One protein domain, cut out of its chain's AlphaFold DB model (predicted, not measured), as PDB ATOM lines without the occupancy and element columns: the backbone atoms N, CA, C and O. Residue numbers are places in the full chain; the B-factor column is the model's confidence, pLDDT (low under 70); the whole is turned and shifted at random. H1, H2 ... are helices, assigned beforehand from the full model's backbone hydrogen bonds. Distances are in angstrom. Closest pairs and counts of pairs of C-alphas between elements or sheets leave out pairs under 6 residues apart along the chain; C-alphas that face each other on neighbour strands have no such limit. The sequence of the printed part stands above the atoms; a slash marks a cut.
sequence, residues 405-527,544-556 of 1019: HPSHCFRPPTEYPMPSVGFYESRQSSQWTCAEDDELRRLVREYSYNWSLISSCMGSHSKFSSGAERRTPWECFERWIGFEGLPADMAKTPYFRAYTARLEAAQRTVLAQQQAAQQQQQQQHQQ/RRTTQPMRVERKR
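Overview. This is residues 405 to 527 and 544 to 556 of the 1019 residues of the protein "Vacuolar import and degradation protein 21" of Coccidioides immitis RMSCC 3703 (UniProt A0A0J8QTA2). One long helix, H5, runs along one side of a body of short helices and loops, and its residues 515 to 527 stick out as a free arm. H1 packs on H5, while H4 lies near the middle of the body with H3 packed on it about perpendicular, at 80 degrees, and H2 beside these two, farther from the middle. The printed part has 136 residues with five named helices, H1 to H5 in chain order, and no named strand; the class is all helix. It is only just loose, close to compact, with a radius of gyration of the C-alphas of 17.2 A and spans of 68 by 36 by 24 A.

Along the chain. After residues 405 to 420, find C-alpha 421 at (69.594, 117.753, 78.717), where H1 runs to residue 426. H2 is residues 434 to 446, 18.5 A long; H3 is 451 to 457; H4 is 473 to 484, 16.5 A long. H5 runs 51.3 A from C-alpha 494 to C-alpha 527 at (92.166, 138.881, 98.628).

Arrangement. H1 touches residues 502 to 510 of H5, closest at C-alphas 425 and 506, 5.0 A, at 38 degrees, only just a steep tilt. H3 touches H4 at C-alphas 451 and 473, 4.8 A, about perpendicular at 80 degrees. H2 and H3 only just touch, with 3 pairs of C-alphas within 8 A, the closest those of Leu 443 and Ile 454, 6.0 A. H4 and H5 are apart. Every O i to N i+4 pair is within hydrogen-bond range in H1 and H3; H2 has 8 of 9, H4 7 of 8, H5 28 of 30.

Size, cuts and confidence. Look across the cut, residues 528 to 543 not printed: C-alphas 527 and 544 are 25.7 A apart. The link from H3 to H4 is long. Among residues with pLDDT under 70 are 405 to 408 and 521 to 527.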
ATOM      1  N   HIS A 405      58.087  83.356  74.783       55.72
ATOM      2  CA  HIS A 405      58.925  84.542  74.598       55.72
ATOM      3  C   HIS A 405      60.405  84.178  74.328       55.72
ATOM      4  O   HIS A 405      61.281  84.629  75.065       55.72
ATOM      5  N   PRO A 406      60.731  83.439  73.242       51.25
ATOM      6  CA  PRO A 406      62.105  83.016  72.940       51.25
ATOM      7  C   PRO A 406      63.004  84.187  72.496       51.25
ATOM      8  O   PRO A 406      64.209  84.037  72.300       51.25
ATOM      9  N   SER A 407      62.422  85.375  72.336       53.34
ATOM     10  CA  SER A 407      63.112  86.617  72.017       53.34
ATOM     11  C   SER A 407      63.538  87.342  73.296       53.34
ATOM     12  O   SER A 407      62.844  88.248  73.759       53.34
ATOM     13  N   HIS A 408      64.737  87.037  73.802       65.00
ATOM     14  CA  HIS A 408      65.487  87.912  74.721       65.00
ATOM     15  C   HIS A 408      66.011  89.151  73.947       65.00
ATOM     16  O   HIS A 408      67.209  89.437  73.881       65.00
ATOM     17  N   CYS A 409      65.102  89.847  73.256       70.31
ATOM     18  CA  CYS A 409      65.410  90.927  72.331       70.31
ATOM     19  C   CYS A 409      65.590  92.253  73.076       70.31
ATOM     20  O   CYS A 409      64.781  92.644  73.916       70.31
ATOM     21  N   PHE A 410      66.680  92.951  72.760       79.44
ATOM     22  CA  PHE A 410      67.061  94.190  73.428       79.44
ATOM     23  C   PHE A 410      65.992  95.280  73.255       79.44
ATOM     24  O   PHE A 410      65.756  95.778  72.152       79.44
ATOM     25  N   ARG A 411      65.365  95.670  74.368       82.06
ATOM     26  CA  ARG A 411      64.295  96.673  74.433       82.06
ATOM     27  C   ARG A 411      64.784  97.902  75.209       82.06
ATOM     28  O   ARG A 411      65.177  97.738  76.358       82.06
ATOM     29  N   PRO A 412      64.768  99.128  74.653       83.00
ATOM     30  CA  PRO A 412      64.989 100.348  75.439       83.00
ATOM     31  C   PRO A 412      63.810 100.680  76.380       83.00
ATOM     32  O   PRO A 412      62.707 100.186  76.150       83.00
ATOM     33  N   PRO A 413      63.975 101.578  77.377       85.06
ATOM     34  CA  PRO A 413      62.899 102.041  78.272       85.06
ATOM     35  C   PRO A 413      61.842 102.947  77.591       85.06
ATOM     36  O   PRO A 413      61.527 104.026  78.086       85.06
ATOM     37  N   THR A 414      61.280 102.546  76.445       80.50
ATOM     38  CA  THR A 414      60.380 103.372  75.608       80.50
ATOM     39  C   THR A 414      59.076 103.782  76.287       80.50
ATOM     40  O   THR A 414      58.489 104.786  75.898       80.50
ATOM     41  N   GLU A 415      58.646 103.035  77.303       81.06
ATOM     42  CA  GLU A 415      57.508 103.361  78.174       81.06
ATOM     43  C   GLU A 415      57.719 104.666  78.965       81.06
ATOM     44  O   GLU A 415      56.755 105.332  79.338       81.06
ATOM     45  N   TYR A 416      58.977 105.065  79.184       84.81
ATOM     46  CA  TYR A 416      59.343 106.259  79.938       84.81
ATOM     47  C   TYR A 416      59.989 107.300  79.016       84.81
ATOM     48  O   TYR A 416      60.965 106.989  78.326       84.81
ATOM     49  N   PRO A 417      59.527 108.565  79.019       86.62
ATOM     50  CA  PRO A 417      60.091 109.593  78.156       86.62
ATOM     51  C   PRO A 417      61.581 109.794  78.457       86.62
ATOM     52  O   PRO A 417      61.964 110.100  79.587       86.62
ATOM     53  N   MET A 418      62.414 109.640  77.424       87.25
ATOM     54  CA  MET A 418      63.867 109.804  77.509       87.25
ATOM     55  C   MET A 418      64.226 111.150  78.169       87.25
ATOM     56  O   MET A 418      63.750 112.187  77.682       87.25
ATOM     57  N   PRO A 419      65.081 111.171  79.214       89.19
ATOM     58  CA  PRO A 419      65.376 112.391  79.959       89.19
ATOM     59  C   PRO A 419      65.942 113.535  79.104       89.19
ATOM     60  O   PRO A 419      66.545 113.330  78.044       89.19
ATOM     61  N   SER A 420      65.720 114.768  79.559       90.38
ATOM     62  CA  SER A 420      66.157 115.997  78.888       90.38
ATOM     63  C   SER A 420      67.592 116.388  79.262       90.38
ATOM     64  O   SER A 420      68.110 115.970  80.295       90.38
ATOM     65  N   VAL A 421      68.227 117.249  78.455       89.56
ATOM     66  CA  VAL A 421      69.594 117.753  78.717       89.56
ATOM     67  C   VAL A 421      69.696 118.370  80.121       89.56
ATOM     68  O   VAL A 421      70.529 117.949  80.918       89.56
ATOM     69  N   GLY A 422      68.756 119.248  80.486       87.81
ATOM     70  CA  GLY A 422      68.705 119.867  81.817       87.81
ATOM     71  C   GLY A 422      68.497 118.891  82.985       87.81
ATOM     72  O   GLY A 422      68.866 119.207  84.117       87.81
ATOM     73  N   PHE A 423      67.955 117.688  82.750       88.19
ATOM     74  CA  PHE A 423      67.952 116.625  83.761       88.19
ATOM     75  C   PHE A 423      69.359 116.045  83.947       88.19
ATOM     76  O   PHE A 423      69.828 115.956  85.079       88.19
ATOM     77  N   TYR A 424      70.065 115.723  82.859       87.81
ATOM     78  CA  TYR A 424      71.442 115.225  82.916       87.81
ATOM     79  C   TYR A 424      72.423 116.238  83.537       87.81
ATOM     80  O   TYR A 424      73.323 115.837  84.269       87.81
ATOM     81  N   GLU A 425      72.223 117.541  83.312       88.50
ATOM     82  CA  GLU A 425      73.014 118.619  83.931       88.50
ATOM     83  C   GLU A 425      72.747 118.748  85.444       88.50
ATOM     84  O   GLU A 425      73.667 118.882  86.261       88.50
ATOM     85  N   SER A 426      71.469 118.704  85.840       83.38
ATOM     86  CA  SER A 426      71.051 118.970  87.222       83.38
ATOM     87  C   SER A 426      71.071 117.744  88.144       83.38
ATOM     88  O   SER A 426      71.197 117.927  89.365       83.38
ATOM     89  N   ARG A 427      71.030 116.512  87.609       82.56
ATOM     90  CA  ARG A 427      71.046 115.277  88.410       82.56
ATOM     91  C   ARG A 427      72.342 115.077  89.197       82.56
ATOM     92  O   ARG A 427      73.379 115.680  88.933       82.56
ATOM     93  N   GLN A 428      72.261 114.219  90.206       82.25
ATOM     94  CA  GLN A 428      73.437 113.627  90.841       82.25
ATOM     95  C   GLN A 428      73.749 112.314  90.116       82.25
ATOM     96  O   GLN A 428      72.830 111.673  89.609       82.25
ATOM     97  N   SER A 429      75.019 111.915  90.062       81.81
ATOM     98  CA  SER A 429      75.391 110.604  89.537       81.81
ATOM     99  C   SER A 429      74.847 109.496  90.440       81.81
ATOM    100  O   SER A 429      75.093 109.486  91.651       81.81
ATOM    101  N   SER A 430      74.113 108.557  89.843       85.88
ATOM    102  CA  SER A 430      73.669 107.344  90.527       85.88
ATOM    103  C   SER A 430      74.894 106.481  90.869       85.88
ATOM    104  O   SER A 430      75.784 106.306  90.034       85.88
ATOM    105  N   GLN A 431      74.988 106.002  92.111       88.12
ATOM    106  CA  GLN A 431      76.139 105.260  92.641       88.12
ATOM    107  C   GLN A 431      75.781 103.784  92.767       88.12
ATOM    108  O   GLN A 431      74.782 103.468  93.409       88.12
ATOM    109  N   TRP A 432      76.596 102.905  92.194       88.38
ATOM    110  CA  TRP A 432      76.309 101.474  92.063       88.38
ATOM    111  C   TRP A 432      77.398 100.625  92.714       88.38
ATOM    112  O   TRP A 432      78.583 100.839  92.458       88.38
ATOM    113  N   THR A 433      77.004  99.675  93.555       88.25
ATOM    114  CA  THR A 433      77.907  98.676  94.149       88.25
ATOM    115  C   THR A 433      78.002  97.426  93.276       88.25
ATOM    116  O   THR A 433      77.111  97.165  92.474       88.25
ATOM    117  N   CYS A 434      79.052  96.616  93.454       86.69
ATOM    118  CA  CYS A 434      79.208  95.369  92.695       86.69
ATOM    119  C   CYS A 434      78.002  94.427  92.864       86.69
ATOM    120  O   CYS A 434      77.519  93.899  91.873       86.69
ATOM    121  N   ALA A 435      77.447  94.312  94.077       88.19
ATOM    122  CA  ALA A 435      76.266  93.488  94.339       88.19
ATOM    123  C   ALA A 435      75.012  93.974  93.582       88.19
ATOM    124  O   ALA A 435      74.270  93.160  93.043       88.19
ATOM    125  N   GLU A 436      74.803  95.291  93.470       89.25
ATOM    126  CA  GLU A 436      73.732  95.859  92.632       89.25
ATOM    127  C   GLU A 436      74.011  95.630  91.136       89.25
ATOM    128  O   GLU A 436      73.097  95.403  90.350       89.25
ATOM    129  N   ASP A 437      75.282  95.651  90.728       90.19
ATOM    130  CA  ASP A 437      75.687  95.337  89.358       90.19
ATOM    131  C   ASP A 437      75.494  93.838  89.019       90.19
ATOM    132  O   ASP A 437      75.255  93.502  87.856       90.19
ATOM    133  N   ASP A 438      75.629  92.933  89.998       89.81
ATOM    134  CA  ASP A 438      75.337  91.492  89.891       89.81
ATOM    135  C   ASP A 438      73.824  91.231  89.873       89.81
ATOM    136  O   ASP A 438      73.328  90.486  89.026       89.81
ATOM    137  N   GLU A 439      73.075  91.900  90.752       90.50
ATOM    138  CA  GLU A 439      71.614  91.856  90.806       90.50
ATOM    139  C   GLU A 439      70.980  92.359  89.502       90.50
ATOM    140  O   GLU A 439      70.105  91.689  88.953       90.50
ATOM    141  N   LEU A 440      71.469  93.467  88.934       90.75
ATOM    142  CA  LEU A 440      71.035  93.954  87.621       90.75
ATOM    143  C   LEU A 440      71.258  92.889  86.531       90.75
ATOM    144  O   LEU A 440      70.359  92.622  85.733       90.75
ATOM    145  N   ARG A 441      72.418  92.214  86.540       89.31
ATOM    146  CA  ARG A 441      72.732  91.082  85.644       89.31
ATOM    147  C   ARG A 441      71.911  89.817  85.918       89.31
ATOM    148  O   ARG A 441      71.902  88.926  85.068       89.31
ATOM    149  N   ARG A 442      71.232  89.707  87.062       90.44
ATOM    150  CA  ARG A 442      70.252  88.647  87.359       90.44
ATOM    151  C   ARG A 442      68.867  89.037  86.835       90.44
ATOM    152  O   ARG A 442      68.274  88.295  86.057       90.44
ATOM    153  N   LEU A 443      68.396  90.231  87.195       88.88
ATOM    154  CA  LEU A 443      67.071  90.757  86.861       88.88
ATOM    155  C   LEU A 443      66.869  90.976  85.353       88.88
ATOM    156  O   LEU A 443      65.796  90.674  84.839       88.88
ATOM    157  N   VAL A 444      67.890  91.447  84.625       88.12
ATOM    158  CA  VAL A 444      67.803  91.621  83.160       88.12
ATOM    159  C   VAL A 444      67.584  90.285  82.444       88.12
ATOM    160  O   VAL A 444      66.793  90.246  81.504       88.12
ATOM    161  N   ARG A 445      68.212  89.198  82.924       85.06
ATOM    162  CA  ARG A 445      68.041  87.836  82.383       85.06
ATOM    163  C   ARG A 445      66.716  87.186  82.787       85.06
ATOM    164  O   ARG A 445      66.152  86.443  81.998       85.06
ATOM    165  N   GLU A 446      66.203  87.460  83.987       82.94
ATOM    166  CA  GLU A 446      64.917  86.906  84.446       82.94
ATOM    167  C   GLU A 446      63.691  87.609  83.829       82.94
ATOM    168  O   GLU A 446      62.641  86.984  83.653       82.94
ATOM    169  N   TYR A 447      63.827  88.893  83.477       83.88
ATOM    170  CA  TYR A 447      62.731  89.738  82.996       83.88
ATOM    171  C   TYR A 447      62.955  90.343  81.596       83.88
ATOM    172  O   TYR A 447      62.273  91.303  81.242       83.88
ATOM    173  N   SER A 448      63.892  89.809  80.801       84.25
ATOM    174  CA  SER A 448      64.118  90.130  79.376       84.25
ATOM    175  C   SER A 448      64.021  91.627  79.035       84.25
ATOM    176  O   SER A 448      63.206  92.050  78.213       84.25
ATOM    177  N   TYR A 449      64.849  92.445  79.695       85.06
ATOM    178  CA  TYR A 449      64.893  93.913  79.547       85.06
ATOM    179  C   TYR A 449      63.609  94.683  79.933       85.06
ATOM    180  O   TYR A 449      63.407  95.814  79.486       85.06
ATOM    181  N   ASN A 450      62.737  94.133  80.786       87.75
ATOM    182  CA  ASN A 450      61.601  94.878  81.336       87.75
ATOM    183  C   ASN A 450      62.050  95.908  82.397       87.75
ATOM    184  O   ASN A 450      62.015  95.658  83.603       87.75
ATOM    185  N   TRP A 451      62.475  97.091  81.945       88.75
ATOM    186  CA  TRP A 451      63.049  98.130  82.808       88.75
ATOM    187  C   TRP A 451      62.100  98.692  83.872       88.75
ATOM    188  O   TRP A 451      62.597  99.213  84.868       88.75
ATOM    189  N   SER A 452      60.773  98.602  83.703       88.62
ATOM    190  CA  SER A 452      59.822  99.023  84.745       88.62
ATOM    191  C   SER A 452      59.881  98.076  85.949       88.62
ATOM    192  O   SER A 452      60.063  98.522  87.083       88.62
ATOM    193  N   LEU A 453      59.839  96.766  85.692       87.12
ATOM    194  CA  LEU A 453      59.923  95.726  86.715       87.12
ATOM    195  C   LEU A 453      61.321  95.660  87.349       87.12
ATOM    196  O   LEU A 453      61.432  95.685  88.569       87.12
ATOM    197  N   ILE A 454      62.388  95.692  86.540       90.31
ATOM    198  CA  ILE A 454      63.781  95.714  87.029       90.31
ATOM    199  C   ILE A 454      64.016  96.928  87.948       90.31
ATOM    200  O   ILE A 454      64.602  96.789  89.021       90.31
ATOM    201  N   SER A 455      63.510  98.107  87.568       90.31
ATOM    202  CA  SER A 455      63.555  99.323  88.394       90.31
ATOM    203  C   SER A 455      62.804  99.173  89.720       90.31
ATOM    204  O   SER A 455      63.259  99.690  90.740       90.31
ATOM    205  N   SER A 456      61.673  98.460  89.714       88.31
ATOM    206  CA  SER A 456      60.881  98.192  90.915       88.31
ATOM    207  C   SER A 456      61.596  97.226  91.865       88.31
ATOM    208  O   SER A 456      61.700  97.530  93.049       88.31
ATOM    209  N   CYS A 457      62.175  96.134  91.350       87.50
ATOM    210  CA  CYS A 457      62.928  95.159  92.145       87.50
ATOM    211  C   CYS A 457      64.189  95.760  92.786       87.50
ATOM    212  O   CYS A 457      64.452  95.514  93.957       87.50
ATOM    213  N   MET A 458      64.948  96.582  92.049       85.75
ATOM    214  CA  MET A 458      66.144  97.251  92.588       85.75
ATOM    215  C   MET A 458      65.822  98.479  93.459       85.75
ATOM    216  O   MET A 458      66.714  99.067  94.079       85.75
ATOM    217  N   GLY A 459      64.571  98.941  93.460       82.88
ATOM    218  CA  GLY A 459      64.153 100.137  94.177       82.88
ATOM    219  C   GLY A 459      64.099  99.905  95.684       82.88
ATOM    220  O   GLY A 459      63.373  99.043  96.164       82.88
ATOM    221  N   SER A 460      64.801 100.728  96.470       74.38
ATOM    222  CA  SER A 460      64.638 100.695  97.929       74.38
ATOM    223  C   SER A 460      63.182 100.986  98.312       74.38
ATOM    224  O   SER A 460      62.669 102.055  97.979       74.38
ATOM    225  N   HIS A 461      62.564 100.095  99.096       69.12
ATOM    226  CA  HIS A 461      61.195 100.219  99.626       69.12
ATOM    227  C   HIS A 461      60.922 101.512 100.425       69.12
ATOM    228  O   HIS A 461      59.791 101.802 100.805       69.12
ATOM    229  N   SER A 462      61.953 102.300 100.743       72.19
ATOM    230  CA  SER A 462      61.830 103.455 101.621       72.19
ATOM    231  C   SER A 462      61.468 104.737 100.859       72.19
ATOM    232  O   SER A 462      62.220 105.198  99.999       72.19
ATOM    233  N   LYS A 463      60.367 105.379 101.281       68.31
ATOM    234  CA  LYS A 463      59.715 106.580 100.700       68.31
ATOM    235  C   LYS A 463      60.650 107.765 100.347       68.31
ATOM    236  O   LYS A 463      60.274 108.631  99.561       68.31
ATOM    237  N   PHE A 464      61.884 107.807 100.866       68.00
ATOM    238  CA  PHE A 464      62.940 108.751 100.464       68.00
ATOM    239  C   PHE A 464      64.159 108.047  99.832       68.00
ATOM    240  O   PHE A 464      65.069 107.609 100.544       68.00
ATOM    241  N   SER A 465      64.232 108.022  98.498       68.50
ATOM    242  CA  SER A 465      65.446 107.651  97.750       68.50
ATOM    243  C   SER A 465      66.334 108.880  97.476       68.50
ATOM    244  O   SER A 465      65.894 109.887  96.896       68.50
ATOM    245  N   SER A 466      67.602 108.802  97.897       76.44
ATOM    246  CA  SER A 466      68.627 109.827  97.644       76.44
ATOM    247  C   SER A 466      69.018 109.869  96.163       76.44
ATOM    248  O   SER A 466      68.906 108.871  95.469       76.44
ATOM    249  N   GLY A 467      69.531 110.998  95.662       75.69
ATOM    250  CA  GLY A 467      69.935 111.137  94.252       75.69
ATOM    251  C   GLY A 467      70.968 110.102  93.774       75.69
ATOM    252  O   GLY A 467      70.961 109.743  92.608       75.69
ATOM    253  N   ALA A 468      71.813 109.599  94.678       79.00
ATOM    254  CA  ALA A 468      72.784 108.537  94.399       79.00
ATOM    255  C   ALA A 468      72.185 107.112  94.432       79.00
ATOM    256  O   ALA A 468      72.799 106.169  93.944       79.00
ATOM    257  N   GLU A 469      71.001 106.952  95.021       79.31
ATOM    258  CA  GLU A 469      70.335 105.675  95.316       79.31
ATOM    259  C   GLU A 469      69.036 105.522  94.506       79.31
ATOM    260  O   GLU A 469      68.102 104.815  94.889       79.31
ATOM    261  N   ARG A 470      68.953 106.237  93.381       84.06
ATOM    262  CA  ARG A 470      67.864 106.104  92.419       84.06
ATOM    263  C   ARG A 470      68.195 105.002  91.424       84.06
ATOM    264  O   ARG A 470      69.331 104.853  90.964       84.06
ATOM    265  N   ARG A 471      67.181 104.176  91.192       88.62
ATOM    266  CA  ARG A 471      67.192 102.977  90.354       88.62
ATOM    267  C   ARG A 471      66.032 103.079  89.372       88.62
ATOM    268  O   ARG A 471      65.214 102.176  89.280       88.62
ATOM    269  N   THR A 472      65.869 104.243  88.736       89.25
ATOM    270  CA  THR A 472      64.812 104.446  87.731       89.25
ATOM    271  C   THR A 472      65.041 103.544  86.511       89.25
ATOM    272  O   THR A 472      66.180 103.132  86.281       89.25
ATOM    273  N   PRO A 473      64.016 103.287  85.673       90.75
ATOM    274  CA  PRO A 473      64.159 102.450  84.476       90.75
ATOM    275  C   PRO A 473      65.291 102.929  83.559       90.75
ATOM    276  O   PRO A 473      66.039 102.125  83.007       90.75
ATOM    277  N   TRP A 474      65.465 104.252  83.467       89.94
ATOM    278  CA  TRP A 474      66.568 104.873  82.742       89.94
ATOM    279  C   TRP A 474      67.924 104.687  83.433       89.94
ATOM    280  O   TRP A 474      68.867 104.328  82.747       89.94
ATOM    281  N   GLU A 475      68.054 104.838  84.753       89.81
ATOM    282  CA  GLU A 475      69.348 104.618  85.430       89.81
ATOM    283  C   GLU A 475      69.801 103.149  85.390       89.81
ATOM    284  O   GLU A 475      70.996 102.889  85.249       89.81
ATOM    285  N   CYS A 476      68.871 102.191  85.477       90.25
ATOM    286  CA  CYS A 476      69.165 100.764  85.306       90.25
ATOM    287  C   CYS A 476      69.636 100.463  83.873       90.25
ATOM    288  O   CYS A 476      70.640  99.778  83.680       90.25
ATOM    289  N   PHE A 477      68.962 101.040  82.873       89.75
ATOM    290  CA  PHE A 477      69.361 100.958  81.470       89.75
ATOM    291  C   PHE A 477      70.733 101.609  81.205       89.75
ATOM    292  O   PHE A 477      71.590 101.008  80.561       89.75
ATOM    293  N   GLU A 478      70.977 102.809  81.738       89.62
ATOM    294  CA  GLU A 478      72.256 103.525  81.624       89.62
ATOM    295  C   GLU A 478      73.410 102.760  82.278       89.62
ATOM    296  O   GLU A 478      74.537 102.794  81.780       89.62
ATOM    297  N   ARG A 479      73.141 102.046  83.379       90.31
ATOM    298  CA  ARG A 479      74.127 101.162  84.000       90.31
ATOM    299  C   ARG A 479      74.411  99.944  83.123       90.31
ATOM    300  O   ARG A 479      75.579  99.626  82.919       90.31
ATOM    301  N   TRP A 480      73.367  99.317  82.579       89.12
ATOM    302  CA  TRP A 480      73.464  98.139  81.714       89.12
ATOM    303  C   TRP A 480      74.281  98.387  80.439       89.12
ATOM    304  O   TRP A 480      75.224  97.648  80.162       89.12
ATOM    305  N   ILE A 481      73.993  99.463  79.696       87.25
ATOM    306  CA  ILE A 481      74.760  99.802  78.480       87.25
ATOM    307  C   ILE A 481      76.222 100.169  78.782       87.25
ATOM    308  O   ILE A 481      77.062 100.120  77.889       87.25
ATOM    309  N   GLY A 482      76.533 100.521  80.035       83.62
ATOM    310  CA  GLY A 482      77.897 100.714  80.531       83.62
ATOM    311  C   GLY A 482      78.654  99.414  80.838       83.62
ATOM    312  O   GLY A 482      79.810  99.488  81.248       83.62
ATOM    313  N   PHE A 483      78.017  98.250  80.663       80.19
ATOM    314  CA  PHE A 483      78.622  96.921  80.788       80.19
ATOM    315  C   PHE A 483      78.620  96.158  79.470       80.19
ATOM    316  O   PHE A 483      79.678  95.801  78.967       80.19
ATOM    317  N   GLU A 484      77.429  95.916  78.921       79.25
ATOM    318  CA  GLU A 484      77.241  95.051  77.749       79.25
ATOM    319  C   GLU A 484      77.381  95.825  76.426       79.25
ATOM    320  O   GLU A 484      77.424  95.249  75.341       79.25
ATOM    321  N   GLY A 485      77.461  97.155  76.518       76.19
ATOM    322  CA  GLY A 485      77.381  98.060  75.382       76.19
ATOM    323  C   GLY A 485      75.950  98.256  74.876       76.19
ATOM    324  O   GLY A 485      74.970  97.728  75.403       76.19
ATOM    325  N   LEU A 486      75.832  99.057  73.819       78.69
ATOM    326  CA  LEU A 486      74.641  99.112  72.975       78.69
ATOM    327  C   LEU A 486      74.873  98.194  71.767       78.69
ATOM    328  O   LEU A 486      75.912  98.349  71.121       78.69
ATOM    329  N   PRO A 487      73.929  97.302  71.403       81.00
ATOM    330  CA  PRO A 487      74.039  96.515  70.177       81.00
ATOM    331  C   PRO A 487      74.317  97.421  68.969       81.00
ATOM    332  O   PRO A 487      73.637  98.431  68.778       81.00
ATOM    333  N   ALA A 488      75.320  97.078  68.156       74.88
ATOM    334  CA  ALA A 488      75.881  97.983  67.144       74.88
ATOM    335  C   ALA A 488      74.893  98.405  66.035       74.88
ATOM    336  O   ALA A 488      75.114  99.405  65.350       74.88
ATOM    337  N   ASP A 489      73.804  97.656  65.861       74.94
ATOM    338  CA  ASP A 489      72.669  98.032  65.020       74.94
ATOM    339  C   ASP A 489      71.806  99.119  65.691       74.94
ATOM    340  O   ASP A 489      71.655 100.226  65.167       74.94
ATOM    341  N   MET A 490      71.369  98.871  66.930       76.88
ATOM    342  CA  MET A 490      70.603  99.821  67.748       76.88
ATOM    343  C   MET A 490      71.359 101.136  67.991       76.88
ATOM    344  O   MET A 490      70.772 102.214  67.928       76.88
ATOM    345  N   ALA A 491      72.680 101.098  68.180       80.50
ATOM    346  CA  ALA A 491      73.500 102.305  68.336       80.50
ATOM    347  C   ALA A 491      73.359 103.300  67.158       80.50
ATOM    348  O   ALA A 491      73.545 104.506  67.333       80.50
ATOM    349  N   LYS A 492      72.989 102.823  65.958       83.06
ATOM    350  CA  LYS A 492      72.792 103.653  64.758       83.06
ATOM    351  C   LYS A 492      71.399 104.284  64.682       83.06
ATOM    352  O   LYS A 492      71.241 105.245  63.919       83.06
ATOM    353  N   THR A 493      70.409 103.790  65.428       86.12
ATOM    354  CA  THR A 493      69.011 104.253  65.389       86.12
ATOM    355  C   THR A 493      68.890 105.716  65.856       86.12
ATOM    356  O   THR A 493      69.527 106.090  66.845       86.12
ATOM    357  N   PRO A 494      68.040 106.563  65.233       85.00
ATOM    358  CA  PRO A 494      67.871 107.967  65.635       85.00
ATOM    359  C   PRO A 494      67.537 108.175  67.120       85.00
ATOM    360  O   PRO A 494      67.973 109.160  67.712       85.00
ATOM    361  N   TYR A 495      66.822 107.228  67.737       85.25
ATOM    362  CA  TYR A 495      66.526 107.214  69.171       85.25
ATOM    363  C   TYR A 495      67.803 107.220  70.027       85.25
ATOM    364  O   TYR A 495      67.982 108.093  70.873       85.25
ATOM    365  N   PHE A 496      68.736 106.300  69.771       86.19
ATOM    366  CA  PHE A 496      69.967 106.205  70.554       86.19
ATOM    367  C   PHE A 496      70.958 107.330  70.240       86.19
ATOM    368  O   PHE A 496      71.593 107.832  71.164       86.19
ATOM    369  N   ARG A 497      70.992 107.837  68.996       89.06
ATOM    370  CA  ARG A 497      71.726 109.078  68.669       89.06
ATOM    371  C   ARG A 497      71.194 110.292  69.437       89.06
ATOM    372  O   ARG A 497      71.973 111.129  69.881       89.06
ATOM    373  N   ALA A 498      69.874 110.402  69.609       88.31
ATOM    374  CA  ALA A 498      69.276 111.474  70.402       88.31
ATOM    375  C   ALA A 498      69.595 111.328  71.900       88.31
ATOM    376  O   ALA A 498      69.790 112.336  72.577       88.31
ATOM    377  N   TYR A 499      69.686 110.097  72.412       89.19
ATOM    378  CA  TYR A 499      70.138 109.823  73.776       89.19
ATOM    379  C   TYR A 499      71.605 110.238  73.988       89.19
ATOM    380  O   TYR A 499      71.872 111.054  74.874       89.19
ATOM    381  N   THR A 500      72.542 109.767  73.154       88.62
ATOM    382  CA  THR A 500      73.971 110.103  73.305       88.62
ATOM    383  C   THR A 500      74.225 111.600  73.138       88.62
ATOM    384  O   THR A 500      74.881 112.197  73.987       88.62
ATOM    385  N   ALA A 501      73.616 112.249  72.138       91.31
ATOM    386  CA  ALA A 501      73.766 113.688  71.922       91.31
ATOM    387  C   ALA A 501      73.276 114.537  73.115       91.31
ATOM    388  O   ALA A 501      73.915 115.530  73.467       91.31
ATOM    389  N   ARG A 502      72.175 114.147  73.782       91.31
ATOM    390  CA  ARG A 502      71.699 114.827  75.006       91.31
ATOM    391  C   ARG A 502      72.667 114.654  76.174       91.31
ATOM    392  O   ARG A 502      72.868 115.593  76.945       91.31
ATOM    393  N   LEU A 503      73.235 113.460  76.308       88.00
ATOM    394  CA  LEU A 503      74.155 113.099  77.382       88.00
ATOM    395  C   LEU A 503      75.507 113.813  77.222       88.00
ATOM    396  O   LEU A 503      76.006 114.393  78.184       88.00
ATOM    397  N   GLU A 504      76.050 113.856  76.002       90.75
ATOM    398  CA  GLU A 504      77.250 114.627  75.650       90.75
ATOM    399  C   GLU A 504      77.054 116.136  75.833       90.75
ATOM    400  O   GLU A 504      77.932 116.806  76.378       90.75
ATOM    401  N   ALA A 505      75.908 116.688  75.412       90.69
ATOM    402  CA  ALA A 505      75.602 118.105  75.611       90.69
ATOM    403  C   ALA A 505      75.646 118.475  77.103       90.69
ATOM    404  O   ALA A 505      76.344 119.413  77.489       90.69
ATOM    405  N   ALA A 506      75.004 117.671  77.955       89.00
ATOM    406  CA  ALA A 506      75.030 117.869  79.400       89.00
ATOM    407  C   ALA A 506      76.433 117.694  80.014       89.00
ATOM    408  O   ALA A 506      76.802 118.442  80.921       89.00
ATOM    409  N   GLN A 507      77.240 116.745  79.520       88.56
ATOM    410  CA  GLN A 507      78.640 116.596  79.944       88.56
ATOM    411  C   GLN A 507      79.459 117.856  79.637       88.56
ATOM    412  O   GLN A 507      80.208 118.314  80.501       88.56
ATOM    413  N   ARG A 508      79.280 118.455  78.451       88.25
ATOM    414  CA  ARG A 508      79.945 119.712  78.066       88.25
ATOM    415  C   ARG A 508      79.538 120.867  78.990       88.25
ATOM    416  O   ARG A 508      80.425 121.558  79.489       88.25
ATOM    417  N   THR A 509      78.246 121.031  79.296       87.12
ATOM    418  CA  THR A 509      77.775 122.062  80.244       87.12
ATOM    419  C   THR A 509      78.358 121.867  81.648       87.12
ATOM    420  O   THR A 509      78.861 122.817  82.248       87.12
ATOM    421  N   VAL A 510      78.334 120.637  82.177       86.88
ATOM    422  CA  VAL A 510      78.836 120.331  83.530       86.88
ATOM    423  C   VAL A 510      80.358 120.507  83.626       86.88
ATOM    424  O   VAL A 510      80.845 121.006  84.642       86.88
ATOM    425  N   LEU A 511      81.111 120.172  82.573       87.94
ATOM    426  CA  LEU A 511      82.557 120.408  82.516       87.94
ATOM    427  C   LEU A 511      82.891 121.909  82.465       87.94
ATOM    428  O   LEU A 511      83.739 122.366  83.230       87.94
ATOM    429  N   ALA A 512      82.186 122.687  81.637       86.44
ATOM    430  CA  ALA A 512      82.365 124.140  81.565       86.44
ATOM    431  C   ALA A 512      82.028 124.832  82.902       86.44
ATOM    432  O   ALA A 512      82.774 125.695  83.365       86.44
ATOM    433  N   GLN A 513      80.952 124.405  83.576       84.44
ATOM    434  CA  GLN A 513      80.603 124.893  84.915       84.44
ATOM    435  C   GLN A 513      81.679 124.546  85.961       84.44
ATOM    436  O   GLN A 513      81.968 125.362  86.837       84.44
ATOM    437  N   GLN A 514      82.302 123.366  85.862       83.19
ATOM    438  CA  GLN A 514      83.388 122.947  86.755       83.19
ATOM    439  C   GLN A 514      84.651 123.805  86.573       83.19
ATOM    440  O   GLN A 514      85.267 124.190  87.566       83.19
ATOM    441  N   GLN A 515      85.000 124.156  85.331       82.88
ATOM    442  CA  GLN A 515      86.126 125.046  85.023       82.88
ATOM    443  C   GLN A 515      85.878 126.481  85.521       82.88
ATOM    444  O   GLN A 515      86.739 127.063  86.180       82.88
ATOM    445  N   ALA A 516      84.680 127.031  85.290       81.88
ATOM    446  CA  ALA A 516      84.315 128.370  85.761       81.88
ATOM    447  C   ALA A 516      84.355 128.493  87.299       81.88
ATOM    448  O   ALA A 516      84.816 129.504  87.833       81.88
ATOM    449  N   ALA A 517      83.930 127.450  88.024       80.06
ATOM    450  CA  ALA A 517      83.984 127.423  89.486       80.06
ATOM    451  C   ALA A 517      85.426 127.432  90.038       80.06
ATOM    452  O   ALA A 517      85.683 128.063  91.062       80.06
ATOM    453  N   GLN A 518      86.376 126.780  89.356       78.06
ATOM    454  CA  GLN A 518      87.788 126.776  89.766       78.06
ATOM    455  C   GLN A 518      88.444 128.157  89.613       78.06
ATOM    456  O   GLN A 518      89.197 128.574  90.493       78.06
ATOM    457  N   GLN A 519      88.114 128.905  88.554       75.50
ATOM    458  CA  GLN A 519      88.635 130.266  88.352       75.50
ATOM    459  C   GLN A 519      88.180 131.237  89.458       75.50
ATOM    460  O   GLN A 519      88.976 132.047  89.934       75.50
ATOM    461  N   GLN A 520      86.934 131.122  89.933       70.38
ATOM    462  CA  GLN A 520      86.434 131.958  91.036       70.38
ATOM    463  C   GLN A 520      87.145 131.677  92.373       70.38
ATOM    464  O   GLN A 520      87.396 132.612  93.136       70.38
ATOM    465  N   GLN A 521      87.531 130.425  92.650       67.44
ATOM    466  CA  GLN A 521      88.275 130.090  93.872       67.44
ATOM    467  C   GLN A 521      89.701 130.667  93.887       67.44
ATOM    468  O   GLN A 521      90.183 131.045  94.956       67.44
ATOM    469  N   GLN A 522      90.361 130.790  92.729       68.25
ATOM    470  CA  GLN A 522      91.683 131.426  92.649       68.25
ATOM    471  C   GLN A 522      91.619 132.933  92.950       68.25
ATOM    472  O   GLN A 522      92.476 133.442  93.670       68.25
ATOM    473  N   GLN A 523      90.578 133.637  92.489       64.25
ATOM    474  CA  GLN A 523      90.413 135.067  92.789       64.25
ATOM    475  C   GLN A 523      90.131 135.338  94.276       64.25
ATOM    476  O   GLN A 523      90.673 136.294  94.829       64.25
ATOM    477  N   GLN A 524      89.355 134.485  94.959       59.75
ATOM    478  CA  GLN A 524      89.131 134.640  96.406       59.75
ATOM    479  C   GLN A 524      90.400 134.414  97.243       59.75
ATOM    480  O   GLN A 524      90.597 135.115  98.234       59.75
ATOM    481  N   HIS A 525      91.292 133.507  96.829       59.38
ATOM    482  CA  HIS A 525      92.559 133.272  97.535       59.38
ATOM    483  C   HIS A 525      93.464 134.515  97.580       59.38
ATOM    484  O   HIS A 525      94.180 134.717  98.559       59.38
ATOM    485  N   GLN A 526      93.419 135.366  96.551       58.44
ATOM    486  CA  GLN A 526      94.316 136.519  96.439       58.44
ATOM    487  C   GLN A 526      93.894 137.717  97.312       58.44
ATOM    488  O   GLN A 526      94.749 138.502  97.708       58.44
ATOM    489  N   GLN A 527      92.613 137.841  97.683       55.50
ATOM    490  CA  GLN A 527      92.166 138.881  98.628       55.50
ATOM    491  C   GLN A 527      92.392 138.510 100.102       55.50
ATOM    492  O   GLN A 527      92.420 139.396 100.954       55.50
ATOM    493  N   ARG A 544      84.086 116.076  91.728       57.75
ATOM    494  CA  ARG A 544      83.758 116.119  90.296       57.75
ATOM    495  C   ARG A 544      82.359 115.538  90.072       57.75
ATOM    496  O   ARG A 544      82.159 114.330  90.189       57.75
ATOM    497  N   ARG A 545      81.384 116.395  89.754       63.34
ATOM    498  CA  ARG A 545      80.059 115.961  89.300       63.34
ATOM    499  C   ARG A 545      80.230 115.341  87.916       63.34
ATOM    500  O   ARG A 545      80.612 116.040  86.984       63.34
ATOM    501  N   THR A 546      79.940 114.051  87.796       71.00
ATOM    502  CA  THR A 546      79.741 113.378  86.507       71.00
ATOM    503  C   THR A 546      78.244 113.261  86.224       71.00
ATOM    504  O   THR A 546      77.439 113.221  87.157       71.00
ATOM    505  N   THR A 547      77.862 113.233  84.947       77.44
ATOM    506  CA  THR A 547      76.471 112.988  84.533       77.44
ATOM    507  C   THR A 547      76.152 111.497  84.426       77.44
ATOM    508  O   THR A 547      74.974 111.151  84.402       77.44
ATOM    509  N   GLN A 548      77.168 110.625  84.379       80.75
ATOM    510  CA  GLN A 548      77.037 109.170  84.227       80.75
ATOM    511  C   GLN A 548      76.796 108.447  85.567       80.75
ATOM    512  O   GLN A 548      77.187 108.971  86.618       80.75
ATOM    513  N   PRO A 549      76.210 107.231  85.566       81.94
ATOM    514  CA  PRO A 549      76.272 106.341  86.725       81.94
ATOM    515  C   PRO A 549      77.731 105.956  87.032       81.94
ATOM    516  O   PRO A 549      78.550 105.790  86.129       81.94
ATOM    517  N   MET A 550      78.067 105.819  88.315       80.81
ATOM    518  CA  MET A 550      79.432 105.560  88.787       80.81
ATOM    519  C   MET A 550      79.473 104.315  89.678       80.81
ATOM    520  O   MET A 550      78.689 104.216  90.625       80.81
ATOM    521  N   ARG A 551      80.422 103.397  89.433       84.19
ATOM    522  CA  ARG A 551      80.684 102.287  90.364       84.19
ATOM    523  C   ARG A 551      81.359 102.819  91.631       84.19
ATOM    524  O   ARG A 551      82.317 103.585  91.549       84.19
ATOM    525  N   VAL A 552      80.867 102.405  92.793       82.81
ATOM    526  CA  VAL A 552      81.371 102.781  94.117       82.81
ATOM    527  C   VAL A 552      81.454 101.521  94.970       82.81
ATOM    528  O   VAL A 552      80.473 100.808  95.129       82.81
ATOM    529  N   GLU A 553      82.629 101.259  95.536       76.44
ATOM    530  CA  GLU A 553      82.927 100.031  96.282       76.44
ATOM    531  C   GLU A 553      82.035  99.842  97.522       76.44
ATOM    532  O   GLU A 553      81.482  98.768  97.739       76.44
ATOM    533  N   ARG A 554      81.839 100.904  98.320       72.56
ATOM    534  CA  ARG A 554      80.929 100.915  99.478       72.56
ATOM    535  C   ARG A 554      80.144 102.225  99.539       72.56
ATOM    536  O   ARG A 554      80.733 103.310  99.575       72.56
ATOM    537  N   LYS A 555      78.811 102.142  99.625       70.38
ATOM    538  CA  LYS A 555      77.942 103.297  99.908       70.38
ATOM    539  C   LYS A 555      78.279 103.858 101.298       70.38
ATOM    540  O   LYS A 555      78.010 103.216 102.309       70.38
ATOM    541  N   ARG A 556      78.834 105.075 101.386       65.69
ATOM    542  CA  ARG A 556      78.906 105.793 102.676       65.69
ATOM    543  C   ARG A 556      77.492 106.210 103.080       65.69
ATOM    544  O   ARG A 556      76.801 106.824 102.261       65.69
TER     545      ARG A 556